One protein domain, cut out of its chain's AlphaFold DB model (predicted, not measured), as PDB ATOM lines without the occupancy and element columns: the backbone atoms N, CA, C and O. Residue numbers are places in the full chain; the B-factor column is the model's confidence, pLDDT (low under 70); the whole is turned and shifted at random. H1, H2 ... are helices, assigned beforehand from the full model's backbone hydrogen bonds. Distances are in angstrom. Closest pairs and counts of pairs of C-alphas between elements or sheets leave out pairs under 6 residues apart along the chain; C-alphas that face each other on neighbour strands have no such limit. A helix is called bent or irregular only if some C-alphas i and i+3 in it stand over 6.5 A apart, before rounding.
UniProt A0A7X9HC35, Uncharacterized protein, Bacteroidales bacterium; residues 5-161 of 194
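Overview. This is residues 5 to 161 of the 194 residues of an uncharacterized protein of Bacteroidales bacterium (UniProt A0A7X9HC35). Four long helices, H5 to H8, make an up-and-down bundle, each running against the one before it, with H6 packed between H2 of a short helical hairpin, H1 and H2, and the other bundle helices. The two short helices H3 and H4, in the loop stretch between H2 and H5, lie farthest from the middle, and the short last helix H9 packs on H8. The printed part has 157 residues with nine named helices, H1 to H9 in order, and no named strand; the class is all helix. It is compact, with a radius of gyration of the C-alphas of 16.2 A and spans of 46 by 35 by 27 A.

Along the chain. H1, residues 5 to 14, begins at C-alpha 5 at (0.587, -42.682, -36.442). H2 holds residues 18 to 28 and is irregular: C-alphas 19 and 22 are 8.0 A apart. H3 holds residues 38 to 41 and H4 residues 48 to 51. H5, residues 60 to 79, is 28.9 A long, and H6, residues 83 to 99, is 25.3 A. H7, residues 105 to 125, measures 29.3 A. H8, residues 127 to 149, measures 32.1 A and begins at C-alpha 127 at (-30.068, -16.711, -42.285). H9, residues 157 to 161, ends at C-alpha 161 at (-35.936, -34.013, -41.362).

Arrangement. H6 is the hub, touching four helices. It forms a hairpin with H5 at a shallow tilt of 13 degrees; the closest C-alphas, of Val 74 and Ala 86, are 4.7 A apart. H2 touches H6 at a steep tilt of 43 degrees, the same way, closest at the C-alphas of Gly 23 and Ile 92, 4.2 A. H1 and H2 form a hairpin, closest at the C-alphas of Ala 11 and Leu 24, 5.5 A. H6 touches H7 with residues 87 to 94 alone, closest at the C-alphas of Leu 87 and Thr 115, 6.9 A. H7 and H8 form a hairpin at 9 degrees, closest at the C-alphas of Asn 121 and Ala 130, 5.1 A. H5 and H7 are apart. H8 touches H9 with residues 135 to 143 alone, closest at the C-alphas of Lys 143 and Leu 157, 7.0 A. H3 and H4 touch no helix. Every O i to N i+4 pair is within hydrogen-bond range in H1, H5, H8 and H9, but 5 of 7 in H2, 11 of 13 in H6 and 16 of 17 in H7; H3 and H4 are too short for such a pair.

Size, cuts and confidence. The two C-alphas farthest apart, of Asp 50 and Ala 125, are 48.7 A apart. The printed part has no cut, and no link is long. Mean pLDDT of the printed part is 93.7; residues 55 to 57 are under 70.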
ATOM      1  N   LYS A   5      -0.082 -43.307 -35.289       96.69
ATOM      2  CA  LYS A   5       0.587 -42.682 -36.442       96.69
ATOM      3  C   LYS A   5      -0.410 -42.196 -37.499       96.69
ATOM      4  O   LYS A   5      -0.207 -41.143 -38.098       96.69
ATOM      5  N   ALA A   6      -1.473 -42.960 -37.753       97.25
ATOM      6  CA  ALA A   6      -2.509 -42.570 -38.704       97.25
ATOM      7  C   ALA A   6      -3.361 -41.405 -38.173       97.25
ATOM      8  O   ALA A   6      -3.676 -40.505 -38.949       97.25
ATOM      9  N   ILE A   7      -3.675 -41.409 -36.874       97.31
ATOM     10  CA  ILE A   7      -4.395 -40.331 -36.178       97.31
ATOM     11  C   ILE A   7      -3.591 -39.029 -36.235       97.31
ATOM     12  O   ILE A   7      -4.091 -38.032 -36.743       97.31
ATOM     13  N   LEU A   8      -2.317 -39.052 -35.836       97.31
ATOM     14  CA  LEU A   8      -1.431 -37.883 -35.881       97.31
ATOM     15  C   LEU A   8      -1.239 -37.334 -37.300       97.31
ATOM     16  O   LEU A   8      -1.136 -36.123 -37.493       97.31
ATOM     17  N   ARG A   9      -1.214 -38.208 -38.315       97.31
ATOM     18  CA  ARG A   9      -1.149 -37.774 -39.715       97.31
ATOM     19  C   ARG A   9      -2.407 -37.011 -40.128       97.31
ATOM     20  O   ARG A   9      -2.272 -35.959 -40.743       97.31
ATOM     21  N   LEU A  10      -3.594 -37.523 -39.794       97.31
ATOM     22  CA  LEU A  10      -4.851 -36.831 -40.088       97.31
ATOM     23  C   LEU A  10      -4.961 -35.525 -39.290       97.31
ATOM     24  O   LEU A  10      -5.321 -34.498 -39.848       97.31
ATOM     25  N   ALA A  11      -4.554 -35.532 -38.020       97.06
ATOM     26  CA  ALA A  11      -4.507 -34.333 -37.189       97.06
ATOM     27  C   ALA A  11      -3.639 -33.230 -37.820       97.06
ATOM     28  O   ALA A  11      -4.025 -32.065 -37.847       97.06
ATOM     29  N   LYS A  12      -2.485 -33.588 -38.401       96.38
ATOM     30  CA  LYS A  12      -1.635 -32.634 -39.127       96.38
ATOM     31  C   LYS A  12      -2.312 -32.071 -40.382       96.38
ATOM     32  O   LYS A  12      -2.126 -30.898 -40.678       96.38
ATOM     33  N   GLU A  13      -3.077 -32.882 -41.109       95.12
ATOM     34  CA  GLU A  13      -3.867 -32.416 -42.257       95.12
ATOM     35  C   GLU A  13      -4.948 -31.422 -41.811       95.12
ATOM     36  O   GLU A  13      -5.065 -30.331 -42.367       95.12
ATOM     37  N   TRP A  14      -5.695 -31.766 -40.762       96.75
ATOM     38  CA  TRP A  14      -6.794 -30.952 -40.242       96.75
ATOM     39  C   TRP A  14      -6.336 -29.679 -39.530       96.75
ATOM     40  O   TRP A  14      -7.076 -28.703 -39.511       96.75
ATOM     41  N   ALA A  15      -5.102 -29.633 -39.022       94.12
ATOM     42  CA  ALA A  15      -4.521 -28.446 -38.393       94.12
ATOM     43  C   ALA A  15      -4.507 -27.195 -39.291       94.12
ATOM     44  O   ALA A  15      -4.356 -26.087 -38.782       94.12
ATOM     45  N   HIS A  16      -4.637 -27.365 -40.608       91.00
ATOM     46  CA  HIS A  16      -4.674 -26.276 -41.583       91.00
ATOM     47  C   HIS A  16      -6.097 -25.899 -42.027       91.00
ATOM     48  O   HIS A  16      -6.251 -25.060 -42.910       91.00
ATOM     49  N   ASN A  17      -7.131 -26.519 -41.451       93.12
ATOM     50  CA  ASN A  17      -8.524 -26.277 -41.801       93.12
ATOM     51  C   ASN A  17      -9.344 -25.932 -40.553       93.12
ATOM     52  O   ASN A  17      -9.700 -26.802 -39.759       93.12
ATOM     53  N   GLU A  18      -9.685 -24.651 -40.418       91.44
ATOM     54  CA  GLU A  18     -10.465 -24.114 -39.297       91.44
ATOM     55  C   GLU A  18     -11.838 -24.787 -39.120       91.44
ATOM     56  O   GLU A  18     -12.330 -24.908 -38.001       91.44
ATOM     57  N   LEU A  19     -12.423 -25.318 -40.198       94.19
ATOM     58  CA  LEU A  19     -13.738 -25.966 -40.170       94.19
ATOM     59  C   LEU A  19     -13.716 -27.358 -39.520       94.19
ATOM     60  O   LEU A  19     -14.770 -27.948 -39.299       94.19
ATOM     61  N   LEU A  20     -12.529 -27.909 -39.251       96.19
ATOM     62  CA  LEU A  20     -12.345 -29.262 -38.715       96.19
ATOM     63  C   LEU A  20     -11.719 -29.267 -37.315       96.19
ATOM     64  O   LEU A  20     -11.355 -30.327 -36.807       96.19
ATOM     65  N   VAL A  21     -11.595 -28.099 -36.675       94.06
ATOM     66  CA  VAL A  21     -10.885 -27.941 -35.397       94.06
ATOM     67  C   VAL A  21     -11.487 -28.798 -34.281       94.06
ATOM     68  O   VAL A  21     -10.744 -29.444 -33.548       94.06
ATOM     69  N   THR A  22     -12.810 -28.891 -34.164       95.06
ATOM     70  CA  THR A  22     -13.444 -29.749 -33.142       95.06
ATOM     71  C   THR A  22     -13.105 -31.226 -33.347       95.06
ATOM     72  O   THR A  22     -12.783 -31.939 -32.397       95.06
ATOM     73  N   GLY A  23     -13.069 -31.671 -34.602       97.00
ATOM     74  CA  GLY A  23     -12.638 -33.012 -34.968       97.00
ATOM     75  C   GLY A  23     -11.155 -33.250 -34.676       97.00
ATOM     76  O   GLY A  23     -10.782 -34.333 -34.238       97.00
ATOM     77  N   LEU A  24     -10.302 -32.238 -34.869       97.00
ATOM     78  CA  LEU A  24      -8.882 -32.305 -34.520       97.00
ATOM     79  C   LEU A  24      -8.688 -32.579 -33.024       97.00
ATOM     80  O   LEU A  24      -7.925 -33.475 -32.667       97.00
ATOM     81  N   TYR A  25      -9.403 -31.857 -32.157       94.75
ATOM     82  CA  TYR A  25      -9.354 -32.102 -30.715       94.75
ATOM     83  C   TYR A  25      -9.911 -33.480 -30.351       94.75
ATOM     84  O   TYR A  25      -9.306 -34.184 -29.546       94.75
ATOM     85  N   ARG A  26     -10.983 -33.928 -31.018       95.50
ATOM     86  CA  ARG A  26     -11.492 -35.295 -30.850       95.50
ATOM     87  C   ARG A  26     -10.459 -36.358 -31.234       95.50
ATOM     88  O   ARG A  26     -10.324 -37.353 -30.537       95.50
ATOM     89  N   LEU A  27      -9.667 -36.160 -32.291       96.56
ATOM     90  CA  LEU A  27      -8.596 -37.101 -32.648       96.56
ATOM     91  C   LEU A  27      -7.567 -37.276 -31.519       96.56
ATOM     92  O   LEU A  27      -7.042 -38.375 -31.339       96.56
ATOM     93  N   PHE A  28      -7.283 -36.221 -30.752       95.19
ATOM     94  CA  PHE A  28      -6.336 -36.286 -29.641       95.19
ATOM     95  C   PHE A  28      -6.856 -37.086 -28.447       95.19
ATOM     96  O   PHE A  28      -6.041 -37.689 -27.756       95.19
ATOM     97  N   THR A  29      -8.175 -37.200 -28.248       92.25
ATOM     98  CA  THR A  29      -8.750 -38.025 -27.164       92.25
ATOM     99  C   THR A  29      -8.543 -39.529 -27.374       92.25
ATOM    100  O   THR A  29      -8.850 -40.328 -26.497       92.25
ATOM    101  N   PHE A  30      -8.015 -39.931 -28.534       93.38
ATOM    102  CA  PHE A  30      -7.609 -41.307 -28.832       93.38
ATOM    103  C   PHE A  30      -6.105 -41.553 -28.654       93.38
ATOM    104  O   PHE A  30      -5.619 -42.638 -28.977       93.38
ATOM    105  N   LEU A  31      -5.357 -40.547 -28.204       93.25
ATOM    106  CA  LEU A  31      -3.922 -40.616 -27.950       93.25
ATOM    107  C   LEU A  31      -3.661 -40.536 -26.449       93.25
ATOM    108  O   LEU A  31      -4.416 -39.884 -25.733       93.25
ATOM    109  N   THR A  32      -2.562 -41.136 -25.993       92.50
ATOM    110  CA  THR A  32      -2.057 -40.851 -24.646       92.50
ATOM    111  C   THR A  32      -1.555 -39.412 -24.557       92.50
ATOM    112  O   THR A  32      -1.141 -38.830 -25.568       92.50
ATOM    113  N   TRP A  33      -1.565 -38.837 -23.352       92.88
ATOM    114  CA  TRP A  33      -1.192 -37.437 -23.125       92.88
ATOM    115  C   TRP A  33       0.185 -37.087 -23.703       92.88
ATOM    116  O   TRP A  33       0.366 -36.055 -24.353       92.88
ATOM    117  N   GLU A  34       1.164 -37.974 -23.518       93.62
ATOM    118  CA  GLU A  34       2.527 -37.825 -24.043       93.62
ATOM    119  C   GLU A  34       2.579 -37.661 -25.571       93.62
ATOM    120  O   GLU A  34       3.461 -36.978 -26.090       93.62
ATOM    121  N   ASN A  35       1.612 -38.240 -26.286       94.88
ATOM    122  CA  ASN A  35       1.585 -38.314 -27.742       94.88
ATOM    123  C   ASN A  35       0.815 -37.159 -28.394       94.88
ATOM    124  O   ASN A  35       0.846 -37.012 -29.621       94.88
ATOM    125  N   ILE A  36       0.148 -36.324 -27.599       94.81
ATOM    126  CA  ILE A  36      -0.462 -35.084 -28.074       94.81
ATOM    127  C   ILE A  36       0.658 -34.078 -28.387       94.81
ATOM    128  O   ILE A  36       1.551 -33.883 -27.559       94.81
ATOM    129  N   PRO A  37       0.645 -33.404 -29.554       94.88
ATOM    130  CA  PRO A  37       1.649 -32.388 -29.852       94.88
ATOM    131  C   PRO A  37       1.601 -31.227 -28.848       94.88
ATOM    132  O   PRO A  37       0.527 -30.702 -28.562       94.88
ATOM    133  N   GLU A  38       2.769 -30.780 -28.377       94.69
ATOM    134  CA  GLU A  38       2.893 -29.826 -27.260       94.69
ATOM    135  C   GLU A  38       2.108 -28.527 -27.466       94.69
ATOM    136  O   GLU A  38       1.413 -28.070 -26.566       94.69
ATOM    137  N   LYS A  39       2.120 -27.998 -28.695       93.94
ATOM    138  CA  LYS A  39       1.378 -26.789 -29.082       93.94
ATOM    139  C   LYS A  39      -0.144 -26.880 -28.908       93.94
ATOM    140  O   LYS A  39      -0.822 -25.891 -29.116       93.94
ATOM    141  N   TYR A  40      -0.698 -28.067 -28.657       93.50
ATOM    142  CA  TYR A  40      -2.127 -28.237 -28.387       93.50
ATOM    143  C   TYR A  40      -2.426 -28.471 -26.907       93.50
ATOM    144  O   TYR A  40      -3.582 -28.365 -26.509       93.50
ATOM    145  N   LYS A  41      -1.413 -28.787 -26.088       93.06
ATOM    146  CA  LYS A  41      -1.610 -29.096 -24.667       93.06
ATOM    147  C   LYS A  41      -2.080 -27.887 -23.864       93.06
ATOM    148  O   LYS A  41      -2.854 -28.051 -22.931       93.06
ATOM    149  N   GLU A  42      -1.669 -26.690 -24.276       92.25
ATOM    150  CA  GLU A  42      -2.058 -25.421 -23.647       92.25
ATOM    151  C   GLU A  42      -3.565 -25.125 -23.707       92.25
ATOM    152  O   GLU A  42      -4.062 -24.326 -22.920       92.25
ATOM    153  N   PHE A  43      -4.300 -25.778 -24.613       90.81
ATOM    154  CA  PHE A  43      -5.748 -25.600 -24.750       90.81
ATOM    155  C   PHE A  43      -6.564 -26.563 -23.883       90.81
ATOM    156  O   PHE A  43      -7.793 -26.482 -23.882       90.81
ATOM    157  N   TYR A  44      -5.910 -27.473 -23.156       89.69
ATOM    158  CA  TYR A  44      -6.579 -28.343 -22.197       89.69
ATOM    159  C   TYR A  44      -6.469 -27.788 -20.776       89.69
ATOM    160  O   TYR A  44      -5.496 -27.102 -20.453       89.69
ATOM    161  N   PRO A  45      -7.437 -28.113 -19.903       90.44
ATOM    162  CA  PRO A  45      -7.332 -27.791 -18.488       90.44
ATOM    163  C   PRO A  45      -6.046 -28.374 -17.870       90.44
ATOM    164  O   PRO A  45      -5.647 -29.476 -18.259       90.44
ATOM    165  N   PRO A  46      -5.395 -27.692 -16.909       88.00
ATOM    166  CA  PRO A  46      -4.167 -28.178 -16.273       88.00
ATOM    167  C   PRO A  46      -4.270 -29.608 -15.715       88.00
ATOM    168  O   PRO A  46      -3.337 -30.396 -15.850       88.00
ATOM    169  N   GLU A  47      -5.427 -29.959 -15.155       89.31
ATOM    170  CA  GLU A  47      -5.764 -31.272 -14.592       89.31
ATOM    171  C   GLU A  47      -5.945 -32.385 -15.640       89.31
ATOM    172  O   GLU A  47      -6.048 -33.566 -15.296       89.31
ATOM    173  N   ALA A  48      -5.988 -32.037 -16.930       88.00
ATOM    174  CA  ALA A  48      -6.150 -33.009 -18.002       88.00
ATOM    175  C   ALA A  48      -4.996 -34.015 -18.000       88.00
ATOM    176  O   ALA A  48      -5.251 -35.210 -18.094       88.00
ATOM    177  N   LYS A  49      -3.753 -33.560 -17.797       89.44
ATOM    178  CA  LYS A  49      -2.557 -34.418 -17.762       89.44
ATOM    179  C   LYS A  49      -2.687 -35.590 -16.786       89.44
ATOM    180  O   LYS A  49      -2.221 -36.681 -17.097       89.44
ATOM    181  N   ASP A  50      -3.305 -35.351 -15.636       87.94
ATOM    182  CA  ASP A  50      -3.354 -36.317 -14.539       87.94
ATOM    183  C   ASP A  50      -4.463 -37.361 -14.732       87.94
ATOM    184  O   ASP A  50      -4.385 -38.445 -14.169       87.94
ATOM    185  N   THR A  51      -5.480 -37.058 -15.549       87.19
ATOM    186  CA  THR A  51      -6.674 -37.911 -15.727       87.19
ATOM    187  C   THR A  51      -6.897 -38.377 -17.167       87.19
ATOM    188  O   THR A  51      -7.856 -39.101 -17.441       87.19
ATOM    189  N   TRP A  52      -6.043 -37.956 -18.106       89.12
ATOM    190  CA  TRP A  52      -6.216 -38.208 -19.538       89.12
ATOM    191  C   TRP A  52      -6.198 -39.697 -19.863       89.12
ATOM    192  O   TRP A  52      -7.130 -40.231 -20.464       89.12
ATOM    193  N   ASP A  53      -5.126 -40.363 -19.436       85.31
ATOM    194  CA  ASP A  53      -4.842 -41.733 -19.844       85.31
ATOM    195  C   ASP A  53      -5.738 -42.747 -19.114       85.31
ATOM    196  O   ASP A  53      -6.016 -43.821 -19.642       85.31
ATOM    197  N   GLU A  54      -6.270 -42.375 -17.946       77.25
ATOM    198  CA  GLU A  54      -7.217 -43.186 -17.169       77.25
ATOM    199  C   GLU A  54      -8.561 -43.377 -17.887       77.25
ATOM    200  O   GLU A  54      -9.283 -44.334 -17.619       77.25
ATOM    201  N   LYS A  55      -8.898 -42.479 -18.820       64.12
ATOM    202  CA  LYS A  55     -10.166 -42.487 -19.563       64.12
ATOM    203  C   LYS A  55     -10.057 -43.128 -20.950       64.12
ATOM    204  O   LYS A  55     -11.024 -43.105 -21.707       64.12
ATOM    205  N   LEU A  56      -8.908 -43.713 -21.304       65.06
ATOM    206  CA  LEU A  56      -8.644 -44.295 -22.627       65.06
ATOM    207  C   LEU A  56      -9.251 -45.702 -22.823       65.06
ATOM    208  O   LEU A  56      -8.612 -46.584 -23.393       65.06
ATOM    209  N   GLU A  57     -10.508 -45.935 -22.442       63.16
ATOM    210  CA  GLU A  57     -11.236 -47.148 -22.853       63.16
ATOM    211  C   GLU A  57     -11.943 -46.946 -24.201       63.16
ATOM    212  O   GLU A  57     -13.164 -46.990 -24.339       63.16
ATOM    213  N   ASN A  58     -11.147 -46.742 -25.249       74.81
ATOM    214  CA  ASN A  58     -11.652 -46.510 -26.601       74.81
ATOM    215  C   ASN A  58     -11.905 -47.833 -27.342       74.81
ATOM    216  O   ASN A  58     -11.195 -48.184 -28.290       74.81
ATOM    217  N   THR A  59     -12.917 -48.592 -26.914       85.81
ATOM    218  CA  THR A  59     -13.395 -49.744 -27.697       85.81
ATOM    219  C   THR A  59     -14.104 -49.268 -28.963       85.81
ATOM    220  O   THR A  59     -14.641 -48.162 -29.032       85.81
ATOM    221  N   LYS A  60     -14.122 -50.105 -30.003       89.06
ATOM    222  CA  LYS A  60     -14.823 -49.760 -31.247       89.06
ATOM    223  C   LYS A  60     -16.319 -49.563 -30.986       89.06
ATOM    224  O   LYS A  60     -16.941 -48.707 -31.603       89.06
ATOM    225  N   GLU A  61     -16.880 -50.365 -30.094       90.75
ATOM    226  CA  GLU A  61     -18.279 -50.357 -29.691       90.75
ATOM    227  C   GLU A  61     -18.637 -49.059 -28.961       90.75
ATOM    228  O   GLU A  61     -19.632 -48.433 -29.322       90.75
ATOM    229  N   ALA A  62     -17.797 -48.610 -28.020       91.31
ATOM    230  CA  ALA A  62     -17.967 -47.324 -27.345       91.31
ATOM    231  C   ALA A  62     -17.942 -46.159 -28.344       91.31
ATOM    232  O   ALA A  62     -18.854 -45.343 -28.361       91.31
ATOM    233  N   VAL A  63     -16.983 -46.146 -29.276       93.69
ATOM    234  CA  VAL A  63     -16.913 -45.092 -30.304       93.69
ATOM    235  C   VAL A  63     -18.134 -45.104 -31.233       93.69
ATOM    236  O   VAL A  63     -18.616 -44.056 -31.652       93.69
ATOM    237  N   LEU A  64     -18.684 -46.277 -31.560       94.94
ATOM    238  CA  LEU A  64     -19.929 -46.352 -32.331       94.94
ATOM    239  C   LEU A  64     -21.138 -45.831 -31.539       94.94
ATOM    240  O   LEU A  64     -22.050 -45.272 -32.150       94.94
ATOM    241  N   LEU A  65     -21.163 -46.009 -30.215       94.00
ATOM    242  CA  LEU A  65     -22.186 -45.431 -29.343       94.00
ATOM    243  C   LEU A  65     -22.056 -43.903 -29.262       94.00
ATOM    244  O   LEU A  65     -23.068 -43.211 -29.383       94.00
ATOM    245  N   ASP A  66     -20.833 -43.387 -29.146       94.31
ATOM    246  CA  ASP A  66     -20.551 -41.949 -29.187       94.31
ATOM    247  C   ASP A  66     -21.061 -41.347 -30.498       94.31
ATOM    248  O   ASP A  66     -21.849 -40.407 -30.473       94.31
ATOM    249  N   ILE A  67     -20.749 -41.964 -31.646       97.06
ATOM    250  CA  ILE A  67     -21.264 -41.516 -32.950       97.06
ATOM    251  C   ILE A  67     -22.797 -41.428 -32.949       97.06
ATOM    252  O   ILE A  67     -23.347 -40.453 -33.456       97.06
ATOM    253  N   LYS A  68     -23.512 -42.418 -32.397       96.88
ATOM    254  CA  LYS A  68     -24.984 -42.364 -32.322       96.88
ATOM    255  C   LYS A  68     -25.461 -41.200 -31.450       96.88
ATOM    256  O   LYS A  68     -26.406 -40.513 -31.830       96.88
ATOM    257  N   THR A  69     -24.804 -40.975 -30.316       96.50
ATOM    258  CA  THR A  69     -25.109 -39.869 -29.397       96.50
ATOM    259  C   THR A  69     -24.889 -38.517 -30.072       96.50
ATOM    260  O   THR A  69     -25.754 -37.645 -30.008       96.50
ATOM    261  N   GLU A  70     -23.794 -38.369 -30.810       97.81
ATOM    262  CA  GLU A  70     -23.488 -37.145 -31.544       97.81
ATOM    263  C   GLU A  70     -24.437 -36.918 -32.730       97.81
ATOM    264  O   GLU A  70     -24.836 -35.784 -32.987       97.81
ATOM    265  N   ILE A  71     -24.899 -37.971 -33.421       98.12
ATOM    266  CA  ILE A  71     -25.970 -37.848 -34.430       98.12
ATOM    267  C   ILE A  71     -27.239 -37.267 -33.789       98.12
ATOM    268  O   ILE A  71     -27.863 -36.372 -34.359       98.12
ATOM    269  N   VAL A  72     -27.613 -37.737 -32.594       97.62
ATOM    270  CA  VAL A  72     -28.755 -37.185 -31.845       97.62
ATOM    271  C   VAL A  72     -28.510 -35.724 -31.464       97.62
ATOM    272  O   VAL A  72     -29.410 -34.897 -31.611       97.62
ATOM    273  N   ALA A  73     -27.298 -35.375 -31.028       97.75
ATOM    274  CA  ALA A  73     -26.931 -33.998 -30.707       97.75
ATOM    275  C   ALA A  73     -27.033 -33.069 -31.930       97.75
ATOM    276  O   ALA A  73     -27.596 -31.977 -31.818       97.75
ATOM    277  N   VAL A  74     -26.587 -33.525 -33.110       98.19
ATOM    278  CA  VAL A  74     -26.769 -32.806 -34.382       98.19
ATOM    279  C   VAL A  74     -28.254 -32.572 -34.651       98.19
ATOM    280  O   VAL A  74     -28.655 -31.436 -34.887       98.19
ATOM    281  N   ILE A  75     -29.091 -33.608 -34.568       97.31
ATOM    282  CA  ILE A  75     -30.538 -33.485 -34.820       97.31
ATOM    283  C   ILE A  75     -31.185 -32.492 -33.846       97.31
ATOM    284  O   ILE A  75     -31.956 -31.631 -34.267       97.31
ATOM    285  N   ASN A  76     -30.827 -32.544 -32.562       96.31
ATOM    286  CA  ASN A  76     -31.325 -31.606 -31.553       96.31
ATOM    287  C   ASN A  76     -30.890 -30.157 -31.836       96.31
ATOM    288  O   ASN A  76     -31.690 -29.225 -31.704       96.31
ATOM    289  N   ALA A  77     -29.643 -29.950 -32.267       96.75
ATOM    290  CA  ALA A  77     -29.160 -28.640 -32.695       96.75
ATOM    291  C   ALA A  77     -29.961 -28.118 -33.903       96.75
ATOM    292  O   ALA A  77     -30.413 -26.974 -33.893       96.75
ATOM    293  N   LEU A  78     -30.241 -28.967 -34.896       95.62
ATOM    294  CA  LEU A  78     -31.057 -28.594 -36.057       95.62
ATOM    295  C   LEU A  78     -32.522 -28.319 -35.682       95.62
ATOM    296  O   LEU A  78     -33.121 -27.376 -36.196       95.62
ATOM    297  N   TYR A  79     -33.086 -29.047 -34.715       93.06
ATOM    298  CA  TYR A  79     -34.436 -28.793 -34.197       93.06
ATOM    299  C   TYR A  79     -34.575 -27.422 -33.516       93.06
ATOM    300  O   TYR A  79     -35.664 -26.837 -33.480       93.06
ATOM    301  N   THR A  80     -33.475 -26.900 -32.973       91.06
ATOM    302  CA  THR A  80     -33.382 -25.548 -32.399       91.06
ATOM    303  C   THR A  80     -32.847 -24.516 -33.393       91.06
ATOM    304  O   THR A  80     -32.601 -23.379 -33.006       91.06
ATOM    305  N   GLN A  81     -32.710 -24.892 -34.672       90.19
ATOM    306  CA  GLN A  81     -32.185 -24.058 -35.759       90.19
ATOM    307  C   GLN A  81     -30.755 -23.541 -35.509       90.19
ATOM    308  O   GLN A  81     -30.317 -22.561 -36.105       90.19
ATOM    309  N   ASN A  82     -29.986 -24.218 -34.652       94.38
ATOM    310  CA  ASN A  82     -28.597 -23.874 -34.379       94.38
ATOM    311  C   ASN A  82     -27.656 -24.612 -35.344       94.38
ATOM    312  O   ASN A  82     -27.017 -25.609 -34.997       94.38
ATOM    313  N   ILE A  83     -27.586 -24.105 -36.578       95.44
ATOM    314  CA  ILE A  83     -26.783 -24.693 -37.660       95.44
ATOM    315  C   ILE A  83     -25.296 -24.713 -37.306       95.44
ATOM    316  O   ILE A  83     -24.624 -25.719 -37.520       95.44
ATOM    317  N   THR A  84     -24.781 -23.639 -36.706       94.31
ATOM    318  CA  THR A  84     -23.371 -23.546 -36.298       94.31
ATOM    319  C   THR A  84     -22.993 -24.659 -35.322       94.31
ATOM    320  O   THR A  84     -21.943 -25.282 -35.476       94.31
ATOM    321  N   HIS A  85     -23.858 -24.960 -34.350       95.75
ATOM    322  CA  HIS A  85     -23.612 -26.042 -33.401       95.75
ATOM    323  C   HIS A  85     -23.625 -27.414 -34.091       95.75
ATOM    324  O   HIS A  85     -22.688 -28.192 -33.910       95.75
ATOM    325  N   ALA A  86     -24.604 -27.678 -34.961       97.31
ATOM    326  CA  ALA A  86     -24.642 -28.904 -35.761       97.31
ATOM    327  C   ALA A  86     -23.364 -29.085 -36.606       97.31
ATOM    328  O   ALA A  86     -22.760 -30.161 -36.615       97.31
ATOM    329  N   LEU A  87     -22.905 -28.010 -37.256       96.38
ATOM    330  CA  LEU A  87     -21.669 -27.990 -38.038       96.38
ATOM    331  C   LEU A  87     -20.421 -28.237 -37.184       96.38
ATOM    332  O   LEU A  87     -19.486 -28.864 -37.669       96.38
ATOM    333  N   SER A  88     -20.399 -27.795 -35.923       95.38
ATOM    334  CA  SER A  88     -19.269 -28.048 -35.017       95.38
ATOM    335  C   SER A  88     -19.200 -29.486 -34.493       95.38
ATOM    336  O   SER A  88     -18.110 -29.946 -34.150       95.38
ATOM    337  N   ILE A  89     -20.324 -30.212 -34.469       98.12
ATOM    338  CA  ILE A  89     -20.377 -31.606 -34.003       98.12
ATOM    339  C   ILE A  89     -19.917 -32.572 -35.104       98.12
ATOM    340  O   ILE A  89     -19.196 -33.529 -34.837       98.12
ATOM    341  N   LEU A  90     -20.269 -32.332 -36.370       98.00
ATOM    342  CA  LEU A  90     -19.941 -33.264 -37.458       98.00
ATOM    343  C   LEU A  90     -18.443 -33.623 -37.594       98.00
ATOM    344  O   LEU A  90     -18.156 -34.801 -37.812       98.00
ATOM    345  N   PRO A  91     -17.468 -32.704 -37.432       98.25
ATOM    346  CA  PRO A  91     -16.051 -33.062 -37.426       98.25
ATOM    347  C   PRO A  91     -15.670 -34.069 -36.328       98.25
ATOM    348  O   PRO A  91     -14.790 -34.899 -36.558       98.25
ATOM    349  N   ILE A  92     -16.343 -34.035 -35.171       98.19
ATOM    350  CA  ILE A  92     -16.170 -35.005 -34.073       98.19
ATOM    351  C   ILE A  92     -16.579 -36.395 -34.571       98.19
ATOM    352  O   ILE A  92     -15.801 -37.343 -34.493       98.19
ATOM    353  N   ILE A  93     -17.745 -36.493 -35.217       98.31
ATOM    354  CA  ILE A  93     -18.226 -37.744 -35.816       98.31
ATOM    355  C   ILE A  93     -17.262 -38.250 -36.902       98.31
ATOM    356  O   ILE A  93     -16.987 -39.447 -36.986       98.31
ATOM    357  N   LEU A  94     -16.705 -37.361 -37.733       98.38
ATOM    358  CA  LEU A  94     -15.711 -37.751 -38.741       98.38
ATOM    359  C   LEU A  94     -14.426 -38.304 -38.111       98.38
ATOM    360  O   LEU A  94     -13.880 -39.282 -38.626       98.38
ATOM    361  N   ALA A  95     -13.949 -37.718 -37.009       98.31
ATOM    362  CA  ALA A  95     -12.794 -38.233 -36.277       98.31
ATOM    363  C   ALA A  95     -13.052 -39.671 -35.803       98.31
ATOM    364  O   ALA A  95     -12.244 -40.569 -36.062       98.31
ATOM    365  N   ASP A  96     -14.223 -39.909 -35.221       97.75
ATOM    366  CA  ASP A  96     -14.632 -41.215 -34.706       97.75
ATOM    367  C   ASP A  96     -14.748 -42.257 -35.829       97.75
ATOM    368  O   ASP A  96     -14.178 -43.349 -35.736       97.75
ATOM    369  N   ILE A  97     -15.380 -41.899 -36.956       98.00
ATOM    370  CA  ILE A  97     -15.465 -42.743 -38.164       98.00
ATOM    371  C   ILE A  97     -14.068 -43.123 -38.662       98.00
ATOM    372  O   ILE A  97     -13.805 -44.285 -39.008       98.00
ATOM    373  N   PHE A  98     -13.159 -42.149 -38.723       98.19
ATOM    374  CA  PHE A  98     -11.792 -42.404 -39.143       98.19
ATOM    375  C   PHE A  98     -11.122 -43.405 -38.205       98.19
ATOM    376  O   PHE A  98     -10.556 -44.392 -38.688       98.19
ATOM    377  N   VAL A  99     -11.228 -43.189 -36.892       96.69
ATOM    378  CA  VAL A  99     -10.614 -44.007 -35.842       96.69
ATOM    379  C   VAL A  99     -11.150 -45.440 -35.840       96.69
ATOM    380  O   VAL A  99     -10.358 -46.379 -35.716       96.69
ATOM    381  N   VAL A 100     -12.433 -45.668 -36.136       95.56
ATOM    382  CA  VAL A 100     -12.978 -47.027 -36.353       95.56
ATOM    383  C   VAL A 100     -12.586 -47.642 -37.709       95.56
ATOM    384  O   VAL A 100     -13.140 -48.657 -38.135       95.56
ATOM    385  N   ASN A 101     -11.562 -47.084 -38.361       94.75
ATOM    386  CA  ASN A 101     -10.923 -47.567 -39.583       94.75
ATOM    387  C   ASN A 101     -11.819 -47.496 -40.832       94.75
ATOM    388  O   ASN A 101     -11.721 -48.339 -41.727       94.75
ATOM    389  N   LYS A 102     -12.682 -46.479 -40.918       96.31
ATOM    390  CA  LYS A 102     -13.459 -46.178 -42.128       96.31
ATOM    391  C   LYS A 102     -12.843 -45.004 -42.892       96.31
ATOM    392  O   LYS A 102     -11.960 -44.301 -42.399       96.31
ATOM    393  N   SER A 103     -13.238 -44.862 -44.155       95.12
ATOM    394  CA  SER A 103     -12.822 -43.737 -44.995       95.12
ATOM    395  C   SER A 103     -13.777 -42.568 -44.796       95.12
ATOM    396  O   SER A 103     -14.989 -42.763 -44.839       95.12
ATOM    397  N   ILE A 104     -13.222 -41.371 -44.616       97.25
ATOM    398  CA  ILE A 104     -13.984 -40.144 -44.349       97.25
ATOM    399  C   ILE A 104     -13.886 -39.108 -45.468       97.25
ATOM    400  O   ILE A 104     -14.600 -38.119 -45.421       97.25
ATOM    401  N   ALA A 105     -13.057 -39.325 -46.495       96.00
ATOM    402  CA  ALA A 105     -12.720 -38.292 -47.480       96.00
ATOM    403  C   ALA A 105     -13.952 -37.652 -48.150       96.00
ATOM    404  O   ALA A 105     -14.041 -36.431 -48.253       96.00
ATOM    405  N   LYS A 106     -14.934 -38.469 -48.557       97.06
ATOM    406  CA  LYS A 106     -16.180 -37.971 -49.165       97.06
ATOM    407  C   LYS A 106     -17.036 -37.175 -48.176       97.06
ATOM    408  O   LYS A 106     -17.573 -36.141 -48.545       97.06
ATOM    409  N   LEU A 107     -17.139 -37.648 -46.934       98.00
ATOM    410  CA  LEU A 107     -17.916 -36.984 -45.885       98.00
ATOM    411  C   LEU A 107     -17.257 -35.666 -45.453       98.00
ATOM    412  O   LEU A 107     -17.944 -34.666 -45.299       98.00
ATOM    413  N   GLN A 108     -15.928 -35.651 -45.328       97.56
ATOM    414  CA  GLN A 108     -15.136 -34.453 -45.041       97.56
ATOM    415  C   GLN A 108     -15.333 -33.389 -46.125       97.56
ATOM    416  O   GLN A 108     -15.568 -32.228 -45.802       97.56
ATOM    417  N   LEU A 109     -15.279 -33.775 -47.406       97.00
ATOM    418  CA  LEU A 109     -15.533 -32.851 -48.510       97.00
ATOM    419  C   LEU A 109     -16.966 -32.301 -48.475       97.00
ATOM    420  O   LEU A 109     -17.150 -31.093 -48.592       97.00
ATOM    421  N   ALA A 110     -17.961 -33.174 -48.282       97.75
ATOM    422  CA  ALA A 110     -19.363 -32.773 -48.188       97.75
ATOM    423  C   ALA A 110     -19.598 -31.792 -47.030       97.75
ATOM    424  O   ALA A 110     -20.254 -30.773 -47.224       97.75
ATOM    425  N   LEU A 111     -19.004 -32.050 -45.861       97.81
ATOM    426  CA  LEU A 111     -19.083 -31.161 -44.703       97.81
ATOM    427  C   LEU A 111     -18.464 -29.793 -44.991       97.81
ATOM    428  O   LEU A 111     -19.108 -28.776 -44.772       97.81
ATOM    429  N   ILE A 112     -17.237 -29.756 -45.520       96.94
ATOM    430  CA  ILE A 112     -16.568 -28.493 -45.866       96.94
ATOM    431  C   ILE A 112     -17.416 -27.688 -46.856       96.94
ATOM    432  O   ILE A 112     -17.544 -26.474 -46.702       96.94
ATOM    433  N   GLN A 113     -17.996 -28.351 -47.859       97.12
ATOM    434  CA  GLN A 113     -18.847 -27.689 -48.842       97.12
ATOM    435  C   GLN A 113     -20.138 -27.160 -48.209       97.12
ATOM    436  O   GLN A 113     -20.493 -26.011 -48.451       97.12
ATOM    437  N   ALA A 114     -20.806 -27.959 -47.374       96.75
ATOM    438  CA  ALA A 114     -22.014 -27.545 -46.667       96.75
ATOM    439  C   ALA A 114     -21.753 -26.315 -45.784       96.75
ATOM    440  O   ALA A 114     -22.512 -25.350 -45.834       96.75
ATOM    441  N   THR A 115     -20.639 -26.300 -45.043       96.12
ATOM    442  CA  THR A 115     -20.255 -25.156 -44.207       96.12
ATOM    443  C   THR A 115     -19.980 -23.902 -45.035       96.12
ATOM    444  O   THR A 115     -20.449 -22.822 -44.683       96.12
ATOM    445  N   LYS A 116     -19.235 -24.023 -46.142       95.69
ATOM    446  CA  LYS A 116     -18.939 -22.886 -47.027       95.69
ATOM    447  C   LYS A 116     -20.204 -22.312 -47.654       95.69
ATOM    448  O   LYS A 116     -20.424 -21.109 -47.550       95.69
ATOM    449  N   ASN A 117     -21.055 -23.175 -48.208       94.50
ATOM    450  CA  ASN A 117     -22.334 -22.772 -48.789       94.50
ATOM    451  C   ASN A 117     -23.209 -22.064 -47.753       94.50
ATOM    452  O   ASN A 117     -23.763 -21.016 -48.046       94.50
ATOM    453  N   TYR A 118     -23.286 -22.587 -46.526       95.38
ATOM    454  CA  TYR A 118     -24.032 -21.934 -45.454       95.38
ATOM    455  C   TYR A 118     -23.514 -20.513 -45.183       95.38
ATOM    456  O   TYR A 118     -24.293 -19.564 -45.193       95.38
ATOM    457  N   ILE A 119     -22.200 -20.336 -45.008       93.62
ATOM    458  CA  ILE A 119     -21.594 -19.018 -44.753       93.62
ATOM    459  C   ILE A 119     -21.861 -18.037 -45.905       93.62
ATOM    460  O   ILE A 119     -22.122 -16.856 -45.667       93.62
ATOM    461  N   GLU A 120     -21.772 -18.504 -47.148       94.06
ATOM    462  CA  GLU A 120     -22.025 -17.693 -48.342       94.06
ATOM    463  C   GLU A 120     -23.509 -17.325 -48.472       94.06
ATOM    464  O   GLU A 120     -23.839 -16.153 -48.663       94.06
ATOM    465  N   ASN A 121     -24.411 -18.284 -48.268       91.38
ATOM    466  CA  ASN A 121     -25.851 -18.083 -48.419       91.38
ATOM    467  C   ASN A 121     -26.434 -17.224 -47.297       91.38
ATOM    468  O   ASN A 121     -27.329 -16.425 -47.560       91.38
ATOM    469  N   VAL A 122     -25.880 -17.284 -46.080       91.31
ATOM    470  CA  VAL A 122     -26.239 -16.344 -45.003       91.31
ATOM    471  C   VAL A 122     -26.000 -14.900 -45.452       91.31
ATOM    472  O   VAL A 122     -26.825 -14.030 -45.178       91.31
ATOM    473  N   LYS A 123     -24.902 -14.636 -46.173       89.94
ATOM    474  CA  LYS A 123     -24.581 -13.295 -46.687       89.94
ATOM    475  C   LYS A 123     -25.452 -12.900 -47.879       89.94
ATOM    476  O   LYS A 123     -25.789 -11.728 -48.004       89.94
ATOM    477  N   ALA A 124     -25.768 -13.847 -48.760       88.94
ATOM    478  CA  ALA A 124     -26.451 -13.570 -50.022       88.94
ATOM    479  C   ALA A 124     -27.984 -13.527 -49.902       88.94
ATOM    480  O   ALA A 124     -28.617 -12.669 -50.511       88.94
ATOM    481  N   ALA A 125     -28.578 -14.445 -49.137       83.44
ATOM    482  CA  ALA A 125     -30.024 -14.673 -49.090       83.44
ATOM    483  C   ALA A 125     -30.630 -14.582 -47.677       83.44
ATOM    484  O   ALA A 125     -31.848 -14.665 -47.522       83.44
ATOM    485  N   GLY A 126     -29.799 -14.385 -46.652       84.12
ATOM    486  CA  GLY A 126     -30.224 -14.282 -45.260       84.12
ATOM    487  C   GLY A 126     -30.193 -15.617 -44.500       84.12
ATOM    488  O   GLY A 126     -30.045 -16.689 -45.095       84.12
ATOM    489  N   PRO A 127     -30.302 -15.562 -43.160       84.56
ATOM    490  CA  PRO A 127     -30.068 -16.711 -42.285       84.56
ATOM    491  C   PRO A 127     -31.110 -17.827 -42.427       84.56
ATOM    492  O   PRO A 127     -30.749 -18.996 -42.308       84.56
ATOM    493  N   ASP A 128     -32.369 -17.496 -42.720       85.38
ATOM    494  CA  ASP A 128     -33.455 -18.483 -42.753       85.38
ATOM    495  C   ASP A 128     -33.330 -19.436 -43.949       85.38
ATOM    496  O   ASP A 128     -33.330 -20.656 -43.776       85.38
ATOM    497  N   LEU A 129     -33.165 -18.895 -45.166       85.06
ATOM    498  CA  LEU A 129     -33.009 -19.714 -46.374       85.06
ATOM    499  C   LEU A 129     -31.716 -20.536 -46.316       85.06
ATOM    500  O   LEU A 129     -31.737 -21.740 -46.566       85.06
ATOM    501  N   ALA A 130     -30.612 -19.901 -45.910       90.25
ATOM    502  CA  ALA A 130     -29.334 -20.581 -45.734       90.25
ATOM    503  C   ALA A 130     -29.421 -21.706 -44.691       90.25
ATOM    504  O   ALA A 130     -28.816 -22.765 -44.867       90.25
ATOM    505  N   GLY A 131     -30.193 -21.502 -43.620       90.62
ATOM    506  CA  GLY A 131     -30.426 -22.507 -42.591       90.62
ATOM    507  C   GLY A 131     -31.174 -23.730 -43.115       90.62
ATOM    508  O   GLY A 131     -30.765 -24.855 -42.831       90.62
ATOM    509  N   VAL A 132     -32.222 -23.536 -43.922       91.25
ATOM    510  CA  VAL A 132     -32.982 -24.643 -44.532       91.25
ATOM    511  C   VAL A 132     -32.104 -25.471 -45.468       91.25
ATOM    512  O   VAL A 132     -32.080 -26.698 -45.361       91.25
ATOM    513  N   GLU A 133     -31.344 -24.826 -46.351       91.81
ATOM    514  CA  GLU A 133     -30.431 -25.529 -47.259       91.81
ATOM    515  C   GLU A 133     -29.339 -26.291 -46.500       91.81
ATOM    516  O   GLU A 133     -29.034 -27.442 -46.827       91.81
ATOM    517  N   ALA A 134     -28.788 -25.683 -45.443       95.38
ATOM    518  CA  ALA A 134     -27.823 -26.344 -44.579       95.38
ATOM    519  C   ALA A 134     -28.433 -27.577 -43.898       95.38
ATOM    520  O   ALA A 134     -27.795 -28.623 -43.882       95.38
ATOM    521  N   ILE A 135     -29.670 -27.506 -43.393       96.88
ATOM    522  CA  ILE A 135     -30.355 -28.659 -42.787       96.88
ATOM    523  C   ILE A 135     -30.401 -29.840 -43.763       96.88
ATOM    524  O   ILE A 135     -29.987 -30.937 -43.388       96.88
ATOM    525  N   TYR A 136     -30.829 -29.628 -45.011       96.75
ATOM    526  CA  TYR A 136     -30.858 -30.699 -46.014       96.75
ATOM    527  C   TYR A 136     -29.469 -31.305 -46.250       96.75
ATOM    528  O   TYR A 136     -29.301 -32.523 -46.153       96.75
ATOM    529  N   ALA A 137     -28.455 -30.464 -46.472       97.62
ATOM    530  CA  ALA A 137     -27.086 -30.925 -46.697       97.62
ATOM    531  C   ALA A 137     -26.529 -31.726 -45.504       97.62
ATOM    532  O   ALA A 137     -25.838 -32.732 -45.685       97.62
ATOM    533  N   LEU A 138     -26.843 -31.310 -44.275       98.00
ATOM    534  CA  LEU A 138     -26.409 -32.004 -43.065       98.00
ATOM    535  C   LEU A 138     -27.116 -33.350 -42.905       98.00
ATOM    536  O   LEU A 138     -26.460 -34.336 -42.573       98.00
ATOM    537  N   PHE A 139     -28.411 -33.442 -43.211       98.06
ATOM    538  CA  PHE A 139     -29.126 -34.721 -43.202       98.06
ATOM    539  C   PHE A 139     -28.586 -35.710 -44.241       98.06
ATOM    540  O   PHE A 139     -28.447 -36.895 -43.932       98.06
ATOM    541  N   ASP A 140     -28.193 -35.247 -45.428       98.25
ATOM    542  CA  ASP A 140     -27.544 -36.102 -46.431       98.25
ATOM    543  C   ASP A 140     -26.202 -36.667 -45.934       98.25
ATOM    544  O   ASP A 140     -25.870 -37.839 -46.178       98.25
ATOM    545  N   ILE A 141     -25.444 -35.871 -45.171       98.44
ATOM    546  CA  ILE A 141     -24.228 -36.328 -44.489       98.44
ATOM    547  C   ILE A 141     -24.576 -37.380 -43.426       98.44
ATOM    548  O   ILE A 141     -23.961 -38.449 -43.421       98.44
ATOM    549  N   LEU A 142     -25.577 -37.139 -42.569       98.38
ATOM    550  CA  LEU A 142     -26.001 -38.091 -41.531       98.38
ATOM    551  C   LEU A 142     -26.462 -39.430 -42.124       98.38
ATOM    552  O   LEU A 142     -26.035 -40.488 -41.658       98.38
ATOM    553  N   LYS A 143     -27.253 -39.412 -43.200       98.19
ATOM    554  CA  LYS A 143     -27.677 -40.622 -43.927       98.19
ATOM    555  C   LYS A 143     -26.487 -41.373 -44.516       98.19
ATOM    556  O   LYS A 143     -26.398 -42.600 -44.432       98.19
ATOM    557  N   SER A 144     -25.528 -40.640 -45.081       98.12
ATOM    558  CA  SER A 144     -24.293 -41.224 -45.608       98.12
ATOM    559  C   SER A 144     -23.463 -41.889 -44.505       98.12
ATOM    560  O   SER A 144     -22.922 -42.976 -44.722       98.12
ATOM    561  N   ILE A 145     -23.409 -41.287 -43.313       98.12
ATOM    562  CA  ILE A 145     -22.773 -41.858 -42.118       98.12
ATOM    563  C   ILE A 145     -23.504 -43.127 -41.669       98.12
ATOM    564  O   ILE A 145     -22.865 -44.175 -41.530       98.12
ATOM    565  N   GLN A 146     -24.831 -43.069 -41.508       97.38
ATOM    566  CA  GLN A 146     -25.662 -44.211 -41.119       97.38
ATOM    567  C   GLN A 146     -25.429 -45.400 -42.056       97.38
ATOM    568  O   GLN A 146     -25.156 -46.511 -41.595       97.38
ATOM    569  N   LYS A 147     -25.437 -45.162 -43.374       97.06
ATOM    570  CA  LYS A 147     -25.180 -46.183 -44.398       97.06
ATOM    571  C   LYS A 147     -23.751 -46.726 -44.346       97.06
ATOM    572  O   LYS A 147     -23.553 -47.938 -44.432       97.06
ATOM    573  N   LEU A 148     -22.747 -45.855 -44.215       97.19
ATOM    574  CA  LEU A 148     -21.328 -46.236 -44.176       97.19
ATOM    575  C   LEU A 148     -21.014 -47.175 -43.003       97.19
ATOM    576  O   LEU A 148     -20.211 -48.109 -43.129       97.19
ATOM    577  N   LEU A 149     -21.629 -46.896 -41.859       96.25
ATOM    578  CA  LEU A 149     -21.407 -47.608 -40.609       96.25
ATOM    579  C   LEU A 149     -22.420 -48.729 -40.354       96.25
ATOM    580  O   LEU A 149     -22.165 -49.555 -39.483       96.25
ATOM    581  N   LYS A 150     -23.511 -48.791 -41.129       95.25
ATOM    582  CA  LYS A 150     -24.668 -49.665 -40.884       95.25
ATOM    583  C   LYS A 150     -25.236 -49.459 -39.473       95.25
ATOM    584  O   LYS A 150     -25.431 -50.417 -38.733       95.25
ATOM    585  N   LEU A 151     -25.425 -48.199 -39.079       94.06
ATOM    586  CA  LEU A 151     -25.955 -47.877 -37.755       94.06
ATOM    587  C   LEU A 151     -27.452 -48.163 -37.688       94.06
ATOM    588  O   LEU A 151     -28.237 -47.604 -38.451       94.06
ATOM    589  N   GLU A 152     -27.833 -48.957 -36.697       93.06
ATOM    590  CA  GLU A 152     -29.213 -49.053 -36.236       93.06
ATOM    591  C   GLU A 152     -29.493 -47.874 -35.300       93.06
ATOM    592  O   GLU A 152     -28.982 -47.819 -34.173       93.06
ATOM    593  N   LEU A 153     -30.237 -46.898 -35.816       93.00
ATOM    594  CA  LEU A 153     -30.768 -45.774 -35.054       93.00
ATOM    595  C   LEU A 153     -32.173 -46.141 -34.566       93.00
ATOM    596  O   LEU A 153     -32.896 -46.878 -35.229       93.00
ATOM    597  N   ASN A 154     -32.565 -45.616 -33.410       93.12
ATOM    598  CA  ASN A 154     -33.902 -45.801 -32.838       93.12
ATOM    599  C   ASN A 154     -34.950 -44.838 -33.432       93.12
ATOM    600  O   ASN A 154     -36.042 -44.708 -32.888       93.12
ATOM    601  N   PHE A 155     -34.607 -44.149 -34.518       93.44
ATOM    602  CA  PHE A 155     -35.460 -43.232 -35.263       93.44
ATOM    603  C   PHE A 155     -35.062 -43.235 -36.739       93.44
ATOM    604  O   PHE A 155     -33.926 -43.568 -37.090       93.44
ATOM    605  N   ASP A 156     -35.995 -42.812 -37.586       95.75
ATOM    606  CA  ASP A 156     -35.770 -42.614 -39.011       95.75
ATOM    607  C   ASP A 156     -35.299 -41.180 -39.312       95.75
ATOM    608  O   ASP A 156     -35.834 -40.214 -38.764       95.75
ATOM    609  N   LEU A 157     -34.267 -41.032 -40.150       95.94
ATOM    610  CA  LEU A 157     -33.685 -39.723 -40.465       95.94
ATOM    611  C   LEU A 157     -34.569 -38.886 -41.398       95.94
ATOM    612  O   LEU A 157     -34.542 -37.663 -41.288       95.94
ATOM    613  N   ASP A 158     -35.338 -39.507 -42.293       96.38
ATOM    614  CA  ASP A 158     -36.270 -38.786 -43.162       96.38
ATOM    615  C   ASP A 158     -37.419 -38.197 -42.334       96.38
ATOM    616  O   ASP A 158     -37.702 -37.004 -42.430       96.38
ATOM    617  N   GLU A 159     -37.973 -38.971 -41.399       96.38
ATOM    618  CA  GLU A 159     -38.992 -38.475 -40.470       96.38
ATOM    619  C   GLU A 159     -38.491 -37.316 -39.591       96.38
ATOM    620  O   GLU A 159     -39.242 -36.383 -39.293       96.38
ATOM    621  N   GLN A 160     -37.236 -37.357 -39.122       97.12
ATOM    622  CA  GLN A 160     -36.681 -36.248 -38.332       97.12
ATOM    623  C   GLN A 160     -36.496 -34.984 -39.176       97.12
ATOM    624  O   GLN A 160     -36.779 -33.884 -38.693       97.12
ATOM    625  N   LEU A 161     -36.057 -35.129 -40.428       96.62
ATOM    626  CA  LEU A 161     -35.936 -34.013 -41.362       96.62
ATOM    627  C   LEU A 161     -37.299 -33.353 -41.598       96.62
ATOM    628  O   LEU A 161     -37.425 -32.139 -41.435       96.62
TER     629      LEU A 161